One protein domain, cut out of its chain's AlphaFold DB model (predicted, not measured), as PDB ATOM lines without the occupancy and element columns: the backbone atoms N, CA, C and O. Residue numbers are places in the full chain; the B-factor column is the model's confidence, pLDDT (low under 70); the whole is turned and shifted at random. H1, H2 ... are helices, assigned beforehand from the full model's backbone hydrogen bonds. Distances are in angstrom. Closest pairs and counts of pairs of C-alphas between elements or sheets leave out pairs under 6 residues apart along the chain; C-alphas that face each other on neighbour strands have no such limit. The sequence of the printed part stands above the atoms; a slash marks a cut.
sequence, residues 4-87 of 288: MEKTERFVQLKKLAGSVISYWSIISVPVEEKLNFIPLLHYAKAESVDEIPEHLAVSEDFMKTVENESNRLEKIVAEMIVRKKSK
ATOM      1  N   MET A   4      57.363 -57.410 -39.231       84.44
ATOM      2  CA  MET A   4      55.941 -57.498 -39.546       84.44
ATOM      3  C   MET A   4      55.168 -56.335 -38.917       84.44
ATOM      4  O   MET A   4      54.496 -55.587 -39.624       84.44
ATOM      5  N   GLU A   5      55.378 -56.113 -37.621       83.81
ATOM      6  CA  GLU A   5      54.803 -55.001 -36.858       83.81
ATOM      7  C   GLU A   5      55.157 -53.648 -37.507       83.81
ATOM      8  O   GLU A   5      54.314 -52.760 -37.641       83.81
ATOM      9  N   LYS A   6      56.417 -53.476 -37.948       82.94
ATOM     10  CA  LYS A   6      56.892 -52.225 -38.572       82.94
ATOM     11  C   LYS A   6      56.166 -51.948 -39.887       82.94
ATOM     12  O   LYS A   6      55.812 -50.805 -40.176       82.94
ATOM     13  N   THR A   7      55.929 -53.001 -40.663       88.31
ATOM     14  CA  THR A   7      55.218 -52.929 -41.943       88.31
ATOM     15  C   THR A   7      53.739 -52.611 -41.735       88.31
ATOM     16  O   THR A   7      53.191 -51.765 -42.438       88.31
ATOM     17  N   GLU A   8      53.097 -53.227 -40.741       89.00
ATOM     18  CA  GLU A   8      51.700 -52.951 -40.399       89.00
ATOM     19  C   GLU A   8      51.495 -51.484 -39.998       89.00
ATOM     20  O   GLU A   8      50.646 -50.793 -40.572       89.00
ATOM     21  N   ARG A   9      52.331 -50.969 -39.087       88.94
ATOM     22  CA  ARG A   9      52.279 -49.559 -38.671       88.94
ATOM     23  C   ARG A   9      52.514 -48.595 -39.835       88.94
ATOM     24  O   ARG A   9      51.849 -47.566 -39.923       88.94
ATOM     25  N   PHE A  10      53.420 -48.931 -40.757       90.31
ATOM     26  CA  PHE A  10      53.647 -48.138 -41.967       90.31
ATOM     27  C   PHE A  10      52.389 -48.040 -42.840       90.31
ATOM     28  O   PHE A  10      52.011 -46.940 -43.243       90.31
ATOM     29  N   VAL A  11      51.711 -49.162 -43.102       91.75
ATOM     30  CA  VAL A  11      50.480 -49.183 -43.912       91.75
ATOM     31  C   VAL A  11      49.381 -48.338 -43.264       91.75
ATOM     32  O   VAL A  11      48.723 -47.548 -43.948       91.75
ATOM     33  N   GLN A  12      49.209 -48.453 -41.946       92.12
ATOM     34  CA  GLN A  12      48.232 -47.663 -41.192       92.12
ATOM     35  C   GLN A  12      48.540 -46.159 -41.256       92.12
ATOM     36  O   GLN A  12      47.665 -45.367 -41.610       92.12
ATOM     37  N   LEU A  13      49.790 -45.755 -40.997       92.25
ATOM     38  CA  LEU A  13      50.206 -44.352 -41.082       92.25
ATOM     39  C   LEU A  13      50.100 -43.789 -42.495       92.25
ATOM     40  O   LEU A  13      49.693 -42.643 -42.652       92.25
ATOM     41  N   LYS A  14      50.416 -44.574 -43.529       93.31
ATOM     42  CA  LYS A  14      50.250 -44.153 -44.925       93.31
ATOM     43  C   LYS A  14      48.783 -43.870 -45.252       93.31
ATOM     44  O   LYS A  14      48.481 -42.850 -45.872       93.31
ATOM     45  N   LYS A  15      47.861 -44.718 -44.777       93.12
ATOM     46  CA  LYS A  15      46.414 -44.482 -44.901       93.12
ATOM     47  C   LYS A  15      45.989 -43.207 -44.166       93.12
ATOM     48  O   LYS A  15      45.337 -42.356 -44.767       93.12
ATOM     49  N   LEU A  16      46.391 -43.049 -42.903       94.19
ATOM     50  CA  LEU A  16      46.081 -41.858 -42.101       94.19
ATOM     51  C   LEU A  16      46.653 -40.577 -42.722       94.19
ATOM     52  O   LEU A  16      45.956 -39.570 -42.795       94.19
ATOM     53  N   ALA A  17      47.887 -40.621 -43.228       93.38
ATOM     54  CA  ALA A  17      48.519 -39.508 -43.927       93.38
ATOM     55  C   ALA A  17      47.694 -39.085 -45.150       93.38
ATOM     56  O   ALA A  17      47.442 -37.895 -45.336       93.38
ATOM     57  N   GLY A  18      47.218 -40.052 -45.941       92.81
ATOM     58  CA  GLY A  18      46.309 -39.800 -47.059       92.81
ATOM     59  C   GLY A  18      45.034 -39.070 -46.625       92.81
ATOM     60  O   GLY A  18      44.689 -38.042 -47.213       92.81
ATOM     61  N   SER A  19      44.374 -39.545 -45.564       93.69
ATOM     62  CA  SER A  19      43.169 -38.911 -45.011       93.69
ATOM     63  C   SER A  19      43.435 -37.493 -44.499       93.69
ATOM     64  O   SER A  19      42.745 -36.558 -44.901       93.69
ATOM     65  N   VAL A  20      44.470 -37.299 -43.676       93.88
ATOM     66  CA  VAL A  20      44.831 -35.991 -43.100       93.88
ATOM     67  C   VAL A  20      45.158 -34.974 -44.195       93.88
ATOM     68  O   VAL A  20      44.624 -33.864 -44.182       93.88
ATOM     69  N   ILE A  21      45.965 -35.351 -45.191       92.50
ATOM     70  CA  ILE A  21      46.299 -34.477 -46.328       92.50
ATOM     71  C   ILE A  21      45.039 -34.124 -47.127       92.50
ATOM     72  O   ILE A  21      44.848 -32.970 -47.520       92.50
ATOM     73  N   SER A  22      44.152 -35.098 -47.339       93.56
ATOM     74  CA  SER A  22      42.863 -34.885 -47.998       93.56
ATOM     75  C   SER A  22      42.002 -33.878 -47.226       93.56
ATOM     76  O   SER A  22      41.489 -32.926 -47.819       93.56
ATOM     77  N   TYR A  23      41.916 -33.994 -45.900       95.25
ATOM     78  CA  TYR A  23      41.176 -33.051 -45.062       95.25
ATOM     79  C   TYR A  23      41.811 -31.662 -45.003       95.25
ATOM     80  O   TYR A  23      41.089 -30.670 -45.076       95.25
ATOM     81  N   TRP A  24      43.139 -31.545 -44.970       93.50
ATOM     82  CA  TRP A  24      43.825 -30.251 -45.077       93.50
ATOM     83  C   TRP A  24      43.604 -29.543 -46.416       93.50
ATOM     84  O   TRP A  24      43.763 -28.327 -46.491       93.50
ATOM     85  N   SER A  25      43.246 -30.272 -47.479       92.12
ATOM     86  CA  SER A  25      42.835 -29.654 -48.748       92.12
ATOM     87  C   SER A  25      41.426 -29.043 -48.685       92.12
ATOM     88  O   SER A  25      41.076 -28.195 -49.505       92.12
ATOM     89  N   ILE A  26      40.619 -29.461 -47.704       94.56
ATOM     90  CA  ILE A  26      39.244 -29.001 -47.471       94.56
ATOM     91  C   ILE A  26      39.204 -27.910 -46.393       94.56
ATOM     92  O   ILE A  26      38.470 -26.928 -46.532       94.56
ATOM     93  N   ILE A  27      39.975 -28.092 -45.320       92.44
ATOM     94  CA  ILE A  27      40.014 -27.231 -44.138       92.44
ATOM     95  C   ILE A  27      41.233 -26.312 -44.217       92.44
ATOM     96  O   ILE A  27      42.356 -26.759 -44.440       92.44
ATOM     97  N   SER A  28      41.032 -25.023 -43.943       87.00
ATOM     98  CA  SER A  28      42.135 -24.073 -43.783       87.00
ATOM     99  C   SER A  28      42.825 -24.267 -42.428       87.00
ATOM    100  O   SER A  28      42.567 -23.525 -41.485       87.00
ATOM    101  N   VAL A  29      43.684 -25.283 -42.330       87.06
ATOM    102  CA  VAL A  29      44.546 -25.515 -41.159       87.06
ATOM    103  C   VAL A  29      45.786 -24.603 -41.242       87.06
ATOM    104  O   VAL A  29      46.438 -24.608 -42.299       87.06
ATOM    105  N   PRO A  30      46.115 -23.831 -40.182       88.44
ATOM    106  CA  PRO A  30      47.316 -22.996 -40.113       88.44
ATOM    107  C   PRO A  30      48.604 -23.776 -40.384       88.44
ATOM    108  O   PRO A  30      48.679 -24.988 -40.173       88.44
ATOM    109  N   VAL A  31      49.637 -23.084 -40.867       86.44
ATOM    110  CA  VAL A  31      50.915 -23.730 -41.211       86.44
ATOM    111  C   VAL A  31      51.594 -24.268 -39.954       86.44
ATOM    112  O   VAL A  31      52.129 -25.371 -39.980       86.44
ATOM    113  N   GLU A  32      51.501 -23.538 -38.849       87.75
ATOM    114  CA  GLU A  32      52.078 -23.879 -37.549       87.75
ATOM    115  C   GLU A  32      51.535 -25.216 -37.033       87.75
ATOM    116  O   GLU A  32      52.294 -26.058 -36.561       87.75
ATOM    117  N   GLU A  33      50.230 -25.451 -37.195       86.12
ATOM    118  CA  GLU A  33      49.599 -26.726 -36.847       86.12
ATOM    119  C   GLU A  33      50.085 -27.860 -37.761       86.12
ATOM    120  O   GLU A  33      50.384 -28.953 -37.280       86.12
ATOM    121  N   LYS A  34      50.239 -27.602 -39.068       87.50
ATOM    122  CA  LYS A  34      50.744 -28.594 -40.036       87.50
ATOM    123  C   LYS A  34      52.198 -28.993 -39.778       87.50
ATOM    124  O   LYS A  34      52.568 -30.123 -40.096       87.50
ATOM    125  N   LEU A  35      53.018 -28.105 -39.204       86.69
ATOM    126  CA  LEU A  35      54.433 -28.384 -38.922       86.69
ATOM    127  C   LEU A  35      54.617 -29.584 -37.981       86.69
ATOM    128  O   LEU A  35      55.520 -30.392 -38.197       86.69
ATOM    129  N   ASN A  36      53.708 -29.768 -37.020       84.88
ATOM    130  CA  ASN A  36      53.723 -30.908 -36.091       84.88
ATOM    131  C   ASN A  36      53.508 -32.264 -36.786       84.88
ATOM    132  O   ASN A  36      53.773 -33.317 -36.210       84.88
ATOM    133  N   PHE A  37      53.048 -32.240 -38.037       89.88
ATOM    134  CA  PHE A  37      52.689 -33.412 -38.823       89.88
ATOM    135  C   PHE A  37      53.521 -33.548 -40.107       89.88
ATOM    136  O   PHE A  37      53.204 -34.387 -40.949       89.88
ATOM    137  N   ILE A  38      54.616 -32.788 -40.260       86.62
ATOM    138  CA  ILE A  38      55.551 -32.896 -41.400       86.62
ATOM    139  C   ILE A  38      55.971 -34.346 -41.703       86.62
ATOM    140  O   ILE A  38      55.992 -34.695 -42.889       86.62
ATOM    141  N   PRO A  39      56.236 -35.226 -40.710       88.94
ATOM    142  CA  PRO A  39      56.552 -36.623 -40.992       88.94
ATOM    143  C   PRO A  39      55.506 -37.338 -41.859       88.94
ATOM    144  O   PRO A  39      55.890 -38.167 -42.683       88.94
ATOM    145  N   LEU A  40      54.213 -36.984 -41.768       88.75
ATOM    146  CA  LEU A  40      53.150 -37.579 -42.594       88.75
ATOM    147  C   LEU A  40      53.384 -37.400 -44.093       88.75
ATOM    148  O   LEU A  40      52.992 -38.262 -44.875       88.75
ATOM    149  N   LEU A  41      54.040 -36.315 -44.513       88.56
ATOM    150  CA  LEU A  41      54.326 -36.081 -45.929       88.56
ATOM    151  C   LEU A  41      55.307 -37.117 -46.492       88.56
ATOM    152  O   LEU A  41      55.204 -37.463 -47.668       88.56
ATOM    153  N   HIS A  42      56.229 -37.627 -45.669       88.06
ATOM    154  CA  HIS A  42      57.113 -38.725 -46.060       88.06
ATOM    155  C   HIS A  42      56.332 -40.038 -46.156       88.06
ATOM    156  O   HIS A  42      56.440 -40.727 -47.165       88.06
ATOM    157  N   TYR A  43      55.467 -40.332 -45.178       89.75
ATOM    158  CA  TYR A  43      54.615 -41.530 -45.194       89.75
ATOM    159  C   TYR A  43      53.652 -41.576 -46.386       89.75
ATOM    160  O   TYR A  43      53.455 -42.635 -46.976       89.75
ATOM    161  N   ALA A  44      53.073 -40.439 -46.772       90.06
ATOM    162  CA  ALA A  44      52.182 -40.366 -47.926       90.06
ATOM    163  C   ALA A  44      52.903 -40.634 -49.261       90.06
ATOM    164  O   ALA A  44      52.285 -41.156 -50.187       90.06
ATOM    165  N   LYS A  45      54.188 -40.264 -49.364       90.44
ATOM    166  CA  LYS A  45      54.990 -40.386 -50.593       90.44
ATOM    167  C   LYS A  45      55.746 -41.706 -50.707       90.44
ATOM    168  O   LYS A  45      55.900 -42.188 -51.820       90.44
ATOM    169  N   ALA A  46      56.224 -42.253 -49.591       90.25
ATOM    170  CA  ALA A  46      57.047 -43.458 -49.574       90.25
ATOM    171  C   ALA A  46      56.283 -44.664 -50.130       90.25
ATOM    172  O   ALA A  46      55.129 -44.894 -49.754       90.25
ATOM    173  N   GLU A  47      56.906 -45.456 -50.998       89.62
ATOM    174  CA  GLU A  47      56.305 -46.676 -51.546       89.62
ATOM    175  C   GLU A  47      56.428 -47.845 -50.566       89.62
ATOM    176  O   GLU A  47      55.471 -48.610 -50.403       89.62
ATOM    177  N   SER A  48      57.546 -47.913 -49.840       88.25
ATOM    178  CA  SER A  48      57.867 -48.959 -48.869       88.25
ATOM    179  C   SER A  48      58.303 -48.413 -47.502       88.25
ATOM    180  O   SER A  48      58.667 -47.247 -47.349       88.25
ATOM    181  N   VAL A  49      58.305 -49.284 -46.485       86.44
ATOM    182  CA  VAL A  49      58.784 -48.947 -45.132       86.44
ATOM    183  C   VAL A  49      60.293 -48.667 -45.085       86.44
ATOM    184  O   VAL A  49      60.758 -47.995 -44.166       86.44
ATOM    185  N   ASP A  50      61.051 -49.160 -46.069       86.50
ATOM    186  CA  ASP A  50      62.511 -49.026 -46.139       86.50
ATOM    187  C   ASP A  50      62.944 -47.626 -46.618       86.50
ATOM    188  O   ASP A  50      64.057 -47.188 -46.336       86.50
ATOM    189  N   GLU A  51      62.049 -46.884 -47.277       87.75
ATOM    190  CA  GLU A  51      62.257 -45.480 -47.664       87.75
ATOM    191  C   GLU A  51      62.048 -44.498 -46.505       87.75
ATOM    192  O   GLU A  51      62.396 -43.320 -46.624       87.75
ATOM    193  N   ILE A  52      61.464 -44.952 -45.392       86.06
ATOM    194  CA  ILE A  52      61.217 -44.098 -44.233       86.06
ATOM    195  C   ILE A  52      62.523 -43.924 -43.449       86.06
ATOM    196  O   ILE A  52      63.064 -44.908 -42.937       86.06
ATOM    197  N   PRO A  53      63.016 -42.680 -43.287       82.69
ATOM    198  CA  PRO A  53      64.193 -42.409 -42.479       82.69
ATOM    199  C   PRO A  53      64.046 -42.953 -41.058       82.69
ATOM    200  O   PRO A  53      63.001 -42.805 -40.430       82.69
ATOM    201  N   GLU A  54      65.121 -43.515 -40.511       76.12
ATOM    202  CA  GLU A  54      65.086 -44.175 -39.201       76.12
ATOM    203  C   GLU A  54      64.723 -43.223 -38.048       76.12
ATOM    204  O   GLU A  54      64.050 -43.620 -37.104       76.12
ATOM    205  N   HIS A  55      65.053 -41.933 -38.160       76.75
ATOM    206  CA  HIS A  55      64.629 -40.912 -37.191       76.75
ATOM    207  C   HIS A  55      63.122 -40.599 -37.237       76.75
ATOM    208  O   HIS A  55      62.600 -39.973 -36.318       76.75
ATOM    209  N   LEU A  56      62.427 -41.013 -38.301       75.50
ATOM    210  CA  LEU A  56      60.972 -40.946 -38.431       75.50
ATOM    211  C   LEU A  56      60.310 -42.285 -38.098       75.50
ATOM    212  O   LEU A  56      59.096 -42.400 -38.263       75.50
ATOM    213  N   ALA A  57      61.085 -43.290 -37.663       68.81
ATOM    214  CA  ALA A  57      60.575 -44.609 -37.328       68.81
ATOM    215  C   ALA A  57      59.481 -44.534 -36.252       68.81
ATOM    216  O   ALA A  57      59.510 -43.716 -35.333       68.81
ATOM    217  N   VAL A  58      58.482 -45.396 -36.419       69.88
ATOM    218  CA  VAL A  58      57.149 -45.239 -35.838       69.88
ATOM    219  C   VAL A  58      57.133 -45.447 -34.322       69.88
ATOM    220  O   VAL A  58      57.246 -46.582 -33.853       69.88
ATOM    221  N   SER A  59      56.897 -44.374 -33.560       81.81
ATOM    222  CA  SER A  59      56.455 -44.481 -32.166       81.81
ATOM    223  C   SER A  59      54.937 -44.652 -32.092       81.81
ATOM    224  O   SER A  59      54.185 -44.134 -32.922       81.81
ATOM    225  N   GLU A  60      54.474 -45.382 -31.082       84.12
ATOM    226  CA  GLU A  60      53.042 -45.561 -30.823       84.12
ATOM    227  C   GLU A  60      52.357 -44.229 -30.472       84.12
ATOM    228  O   GLU A  60      51.255 -43.949 -30.944       84.12
ATOM    229  N   ASP A  61      53.065 -43.344 -29.764       87.06
ATOM    230  CA  ASP A  61      52.601 -41.989 -29.449       87.06
ATOM    231  C   ASP A  61      52.355 -41.140 -30.703       87.06
ATOM    232  O   ASP A  61      51.351 -40.422 -30.786       87.06
ATOM    233  N   PHE A  62      53.243 -41.220 -31.704       87.06
ATOM    234  CA  PHE A  62      53.049 -40.503 -32.964       87.06
ATOM    235  C   PHE A  62      51.839 -41.038 -33.730       87.06
ATOM    236  O   PHE A  62      51.023 -40.239 -34.188       87.06
ATOM    237  N   MET A  63      51.659 -42.364 -33.813       89.19
ATOM    238  CA  MET A  63      50.463 -42.937 -34.447       89.19
ATOM    239  C   MET A  63      49.183 -42.448 -33.781       89.19
ATOM    240  O   MET A  63      48.286 -41.958 -34.465       89.19
ATOM    241  N   LYS A  64      49.128 -42.499 -32.448       92.12
ATOM    242  CA  LYS A  64      47.974 -42.028 -31.679       92.12
ATOM    243  C   LYS A  64      47.705 -40.537 -31.902       92.12
ATOM    244  O   LYS A  64      46.554 -40.116 -31.999       92.12
ATOM    245  N   THR A  65      48.758 -39.729 -32.016       92.25
ATOM    246  CA  THR A  65      48.653 -38.289 -32.309       92.25
ATOM    247  C   THR A  65      48.052 -38.044 -33.694       92.25
ATOM    248  O   THR A  65      47.159 -37.211 -33.842       92.25
ATOM    249  N   VAL A  66      48.494 -38.801 -34.702       92.88
ATOM    250  CA  VAL A  66      47.980 -38.724 -36.078       92.88
ATOM    251  C   VAL A  66      46.532 -39.204 -36.164       92.88
ATOM    252  O   VAL A  66      45.723 -38.572 -36.837       92.88
ATOM    253  N   GLU A  67      46.188 -40.297 -35.486       94.44
ATOM    254  CA  GLU A  67      44.823 -40.824 -35.455       94.44
ATOM    255  C   GLU A  67      43.855 -39.818 -34.819       94.44
ATOM    256  O   GLU A  67      42.810 -39.507 -35.393       94.44
ATOM    257  N   ASN A  68      44.241 -39.225 -33.685       94.81
ATOM    258  CA  ASN A  68      43.464 -38.171 -33.037       94.81
ATOM    259  C   ASN A  68      43.253 -36.962 -33.958       94.81
ATOM    260  O   ASN A  68      42.145 -36.427 -34.020       94.81
ATOM    261  N   GLU A  69      44.287 -36.545 -34.690       94.00
ATOM    262  CA  GLU A  69      44.173 -35.442 -35.644       94.00
ATOM    263  C   GLU A  69      43.278 -35.800 -36.834       94.00
ATOM    264  O   GLU A  69      42.410 -35.012 -37.208       94.00
ATOM    265  N   SER A  70      43.425 -37.004 -37.392       95.00
ATOM    266  CA  SER A  70      42.554 -37.504 -38.459       95.00
ATOM    267  C   SER A  70      41.086 -37.480 -38.027       95.00
ATOM    268  O   SER A  70      40.250 -36.940 -38.749       95.00
ATOM    269  N   ASN A  71      40.781 -37.976 -36.823       95.38
ATOM    270  CA  ASN A  71      39.429 -37.989 -36.261       95.38
ATOM    271  C   ASN A  71      38.888 -36.570 -36.016       95.38
ATOM    272  O   ASN A  71      37.722 -36.276 -36.297       95.38
ATOM    273  N   ARG A  72      39.732 -35.659 -35.512       95.56
ATOM    274  CA  ARG A  72      39.365 -34.251 -35.307       95.56
ATOM    275  C   ARG A  72      39.010 -33.575 -36.632       95.56
ATOM    276  O   ARG A  72      37.975 -32.913 -36.719       95.56
ATOM    277  N   LEU A  73      39.850 -33.739 -37.654       95.81
ATOM    278  CA  LEU A  73      39.632 -33.171 -38.983       95.81
ATOM    279  C   LEU A  73      38.399 -33.775 -39.657       95.81
ATOM    280  O   LEU A  73      37.581 -33.028 -40.192       95.81
ATOM    281  N   GLU A  74      38.223 -35.093 -39.579       95.31
ATOM    282  CA  GLU A  74      37.043 -35.781 -40.099       95.31
ATOM    283  C   GLU A  74      35.756 -35.212 -39.501       95.31
ATOM    284  O   GLU A  74      34.840 -34.859 -40.246       95.31
ATOM    285  N   LYS A  75      35.708 -35.027 -38.177       95.56
ATOM    286  CA  LYS A  75      34.554 -34.418 -37.504       95.56
ATOM    287  C   LYS A  75      34.248 -33.019 -38.049       95.56
ATOM    288  O   LYS A  75      33.090 -32.709 -38.326       95.56
ATOM    289  N   ILE A  76      35.271 -32.187 -38.254       95.69
ATOM    290  CA  ILE A  76      35.099 -30.843 -38.826       95.69
ATOM    291  C   ILE A  76      34.535 -30.930 -40.254       95.69
ATOM    292  O   ILE A  76      33.575 -30.222 -40.577       95.69
ATOM    293  N   VAL A  77      35.083 -31.804 -41.109       95.81
ATOM    294  CA  VAL A  77      34.581 -31.982 -42.483       95.81
ATOM    295  C   VAL A  77      33.145 -32.514 -42.481       95.81
ATOM    296  O   VAL A  77      32.310 -31.988 -43.221       95.81
ATOM    297  N   ALA A  78      32.821 -33.483 -41.624       94.38
ATOM    298  CA  ALA A  78      31.475 -34.030 -41.471       94.38
ATOM    299  C   ALA A  78      30.456 -32.938 -41.112       94.38
ATOM    300  O   ALA A  78      29.415 -32.808 -41.763       94.38
ATOM    301  N   GLU A  79      30.778 -32.059 -40.160       95.19
ATOM    302  CA  GLU A  79      29.921 -30.915 -39.843       95.19
ATOM    303  C   GLU A  79      29.771 -29.942 -41.027       95.19
ATOM    304  O   GLU A  79      28.689 -29.395 -41.266       95.19
ATOM    305  N   MET A  80      30.835 -29.698 -41.800       95.75
ATOM    306  CA  MET A  80      30.746 -28.878 -43.016       95.75
ATOM    307  C   MET A  80      29.833 -29.517 -44.071       95.75
ATOM    308  O   MET A  80      29.092 -28.791 -44.739       95.75
ATOM    309  N   ILE A  81      29.857 -30.844 -44.215       94.44
ATOM    310  CA  ILE A  81      28.964 -31.589 -45.113       94.44
ATOM    311  C   ILE A  81      27.514 -31.400 -44.683       94.44
ATOM    312  O   ILE A  81      26.693 -31.048 -45.527       94.44
ATOM    313  N   VAL A  82      27.198 -31.541 -43.393       93.12
ATOM    314  CA  VAL A  82      25.838 -31.317 -42.869       93.12
ATOM    315  C   VAL A  82      25.344 -29.909 -43.215       93.12
ATOM    316  O   VAL A  82      24.264 -29.745 -43.789       93.12
ATOM    317  N   ARG A  83      26.164 -28.876 -42.969       94.88
ATOM    318  CA  ARG A  83      25.824 -27.483 -43.326       94.88
ATOM    319  C   ARG A  83      25.612 -27.314 -44.837       94.88
ATOM    320  O   ARG A  83      24.701 -26.602 -45.264       94.88
ATOM    321  N   LYS A  84      26.425 -27.974 -45.668       95.06
ATOM    322  CA  LYS A  84      26.283 -27.954 -47.134       95.06
ATOM    323  C   LYS A  84      25.027 -28.682 -47.613       95.06
ATOM    324  O   LYS A  84      24.328 -28.127 -48.453       95.06
ATOM    325  N   LYS A  85      24.699 -29.851 -47.061       93.44
ATOM    326  CA  LYS A  85      23.461 -30.586 -47.364       93.44
ATOM    327  C   LYS A  85      22.225 -29.761 -47.001       93.44
ATOM    328  O   LYS A  85      21.310 -29.660 -47.809       93.44
ATOM    329  N   SER A  86      22.239 -29.067 -45.860       92.75
ATOM    330  CA  SER A  86      21.174 -28.117 -45.508       92.75
ATOM    331  C   SER A  86      21.048 -26.988 -46.541       92.75
ATOM    332  O   SER A  86      19.953 -26.694 -47.015       92.75
ATOM    333  N   LYS A  87      22.170 -26.393 -46.971       95.12
ATOM    334  CA  LYS A  87      22.165 -25.372 -48.033       95.12
ATOM    335  C   LYS A  87      21.636 -25.914 -49.364       95.12
ATOM    336  O   LYS A  87      20.907 -25.205 -50.050       95.12
TER     337      LYS A  87
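AT A GLANCE: This is residues 4 to 87 of the 288 residues of an uncharacterized protein of Sorghum bicolor (UniProt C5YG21). Two long helices, H1 and H4, lie side by side at a narrow angle and run the same way; between them the chain folds back through the short helices H2 and H3 and a long loop, residues 46 to 59. H3 packs crosswise on H1, H2 touches no helix, and residues 81 to 87 of H4 stick out free at one end. The printed part has 84 residues with four named helices, H1, H2, H3 and H4 in that order, and no named strand; its class is all helix. It is elongated, spanning 47 by 26 by 22 A, and only just compact, close to loose, with a radius of gyration of the C-alphas of 14.1 A.

IN THESE COORDINATES: Find C-alpha 4 at (55.941, -57.498, -39.546); from there H1 runs 34.0 A through residues 4 to 26. Next come H2, residues 31 to 35, 6.3 A long, and H3, residues 39 to 45, 10.4 A long. Look then at C-alpha 60, at (53.042, -45.561, -30.823), where H4 begins; its residues 60 to 87 run 40.7 A to C-alpha 87 at (22.165, -25.372, -48.033).

HOW THE PARTS SIT: Start at H1, which touches H3 with residues 10 to 18 alone; their closest C-alphas, those of Lys 14 and Tyr 43, are 5.1 A apart, and their lines stand about perpendicular, at 87 degrees. H1 also touches H4, where the closest C-alphas, those of Val 20 and Ser 70, are 5.4 A apart. These two run the same way at a shallow tilt of 33 degrees, only just short of steep. H2 is apart from H1, H3 and H4, while H3 and H4 are only just apart, with their closest C-alphas at 8.4 A. In H2, H3 and H4 every O i to N i+4 pair is within hydrogen-bond range; in H1, 18 of 19 are.

THE WHOLE: The farthest C-alphas, those of Glu 54 and Lys 87, are 47.7 A apart. The printed part has no cut. The links H1 to H2 and H2 to H3 are tight; that from H3 to H4, 14 residues, is long. Mean pLDDT of the printed part is 89.7, and residues 57 to 58 are under 70.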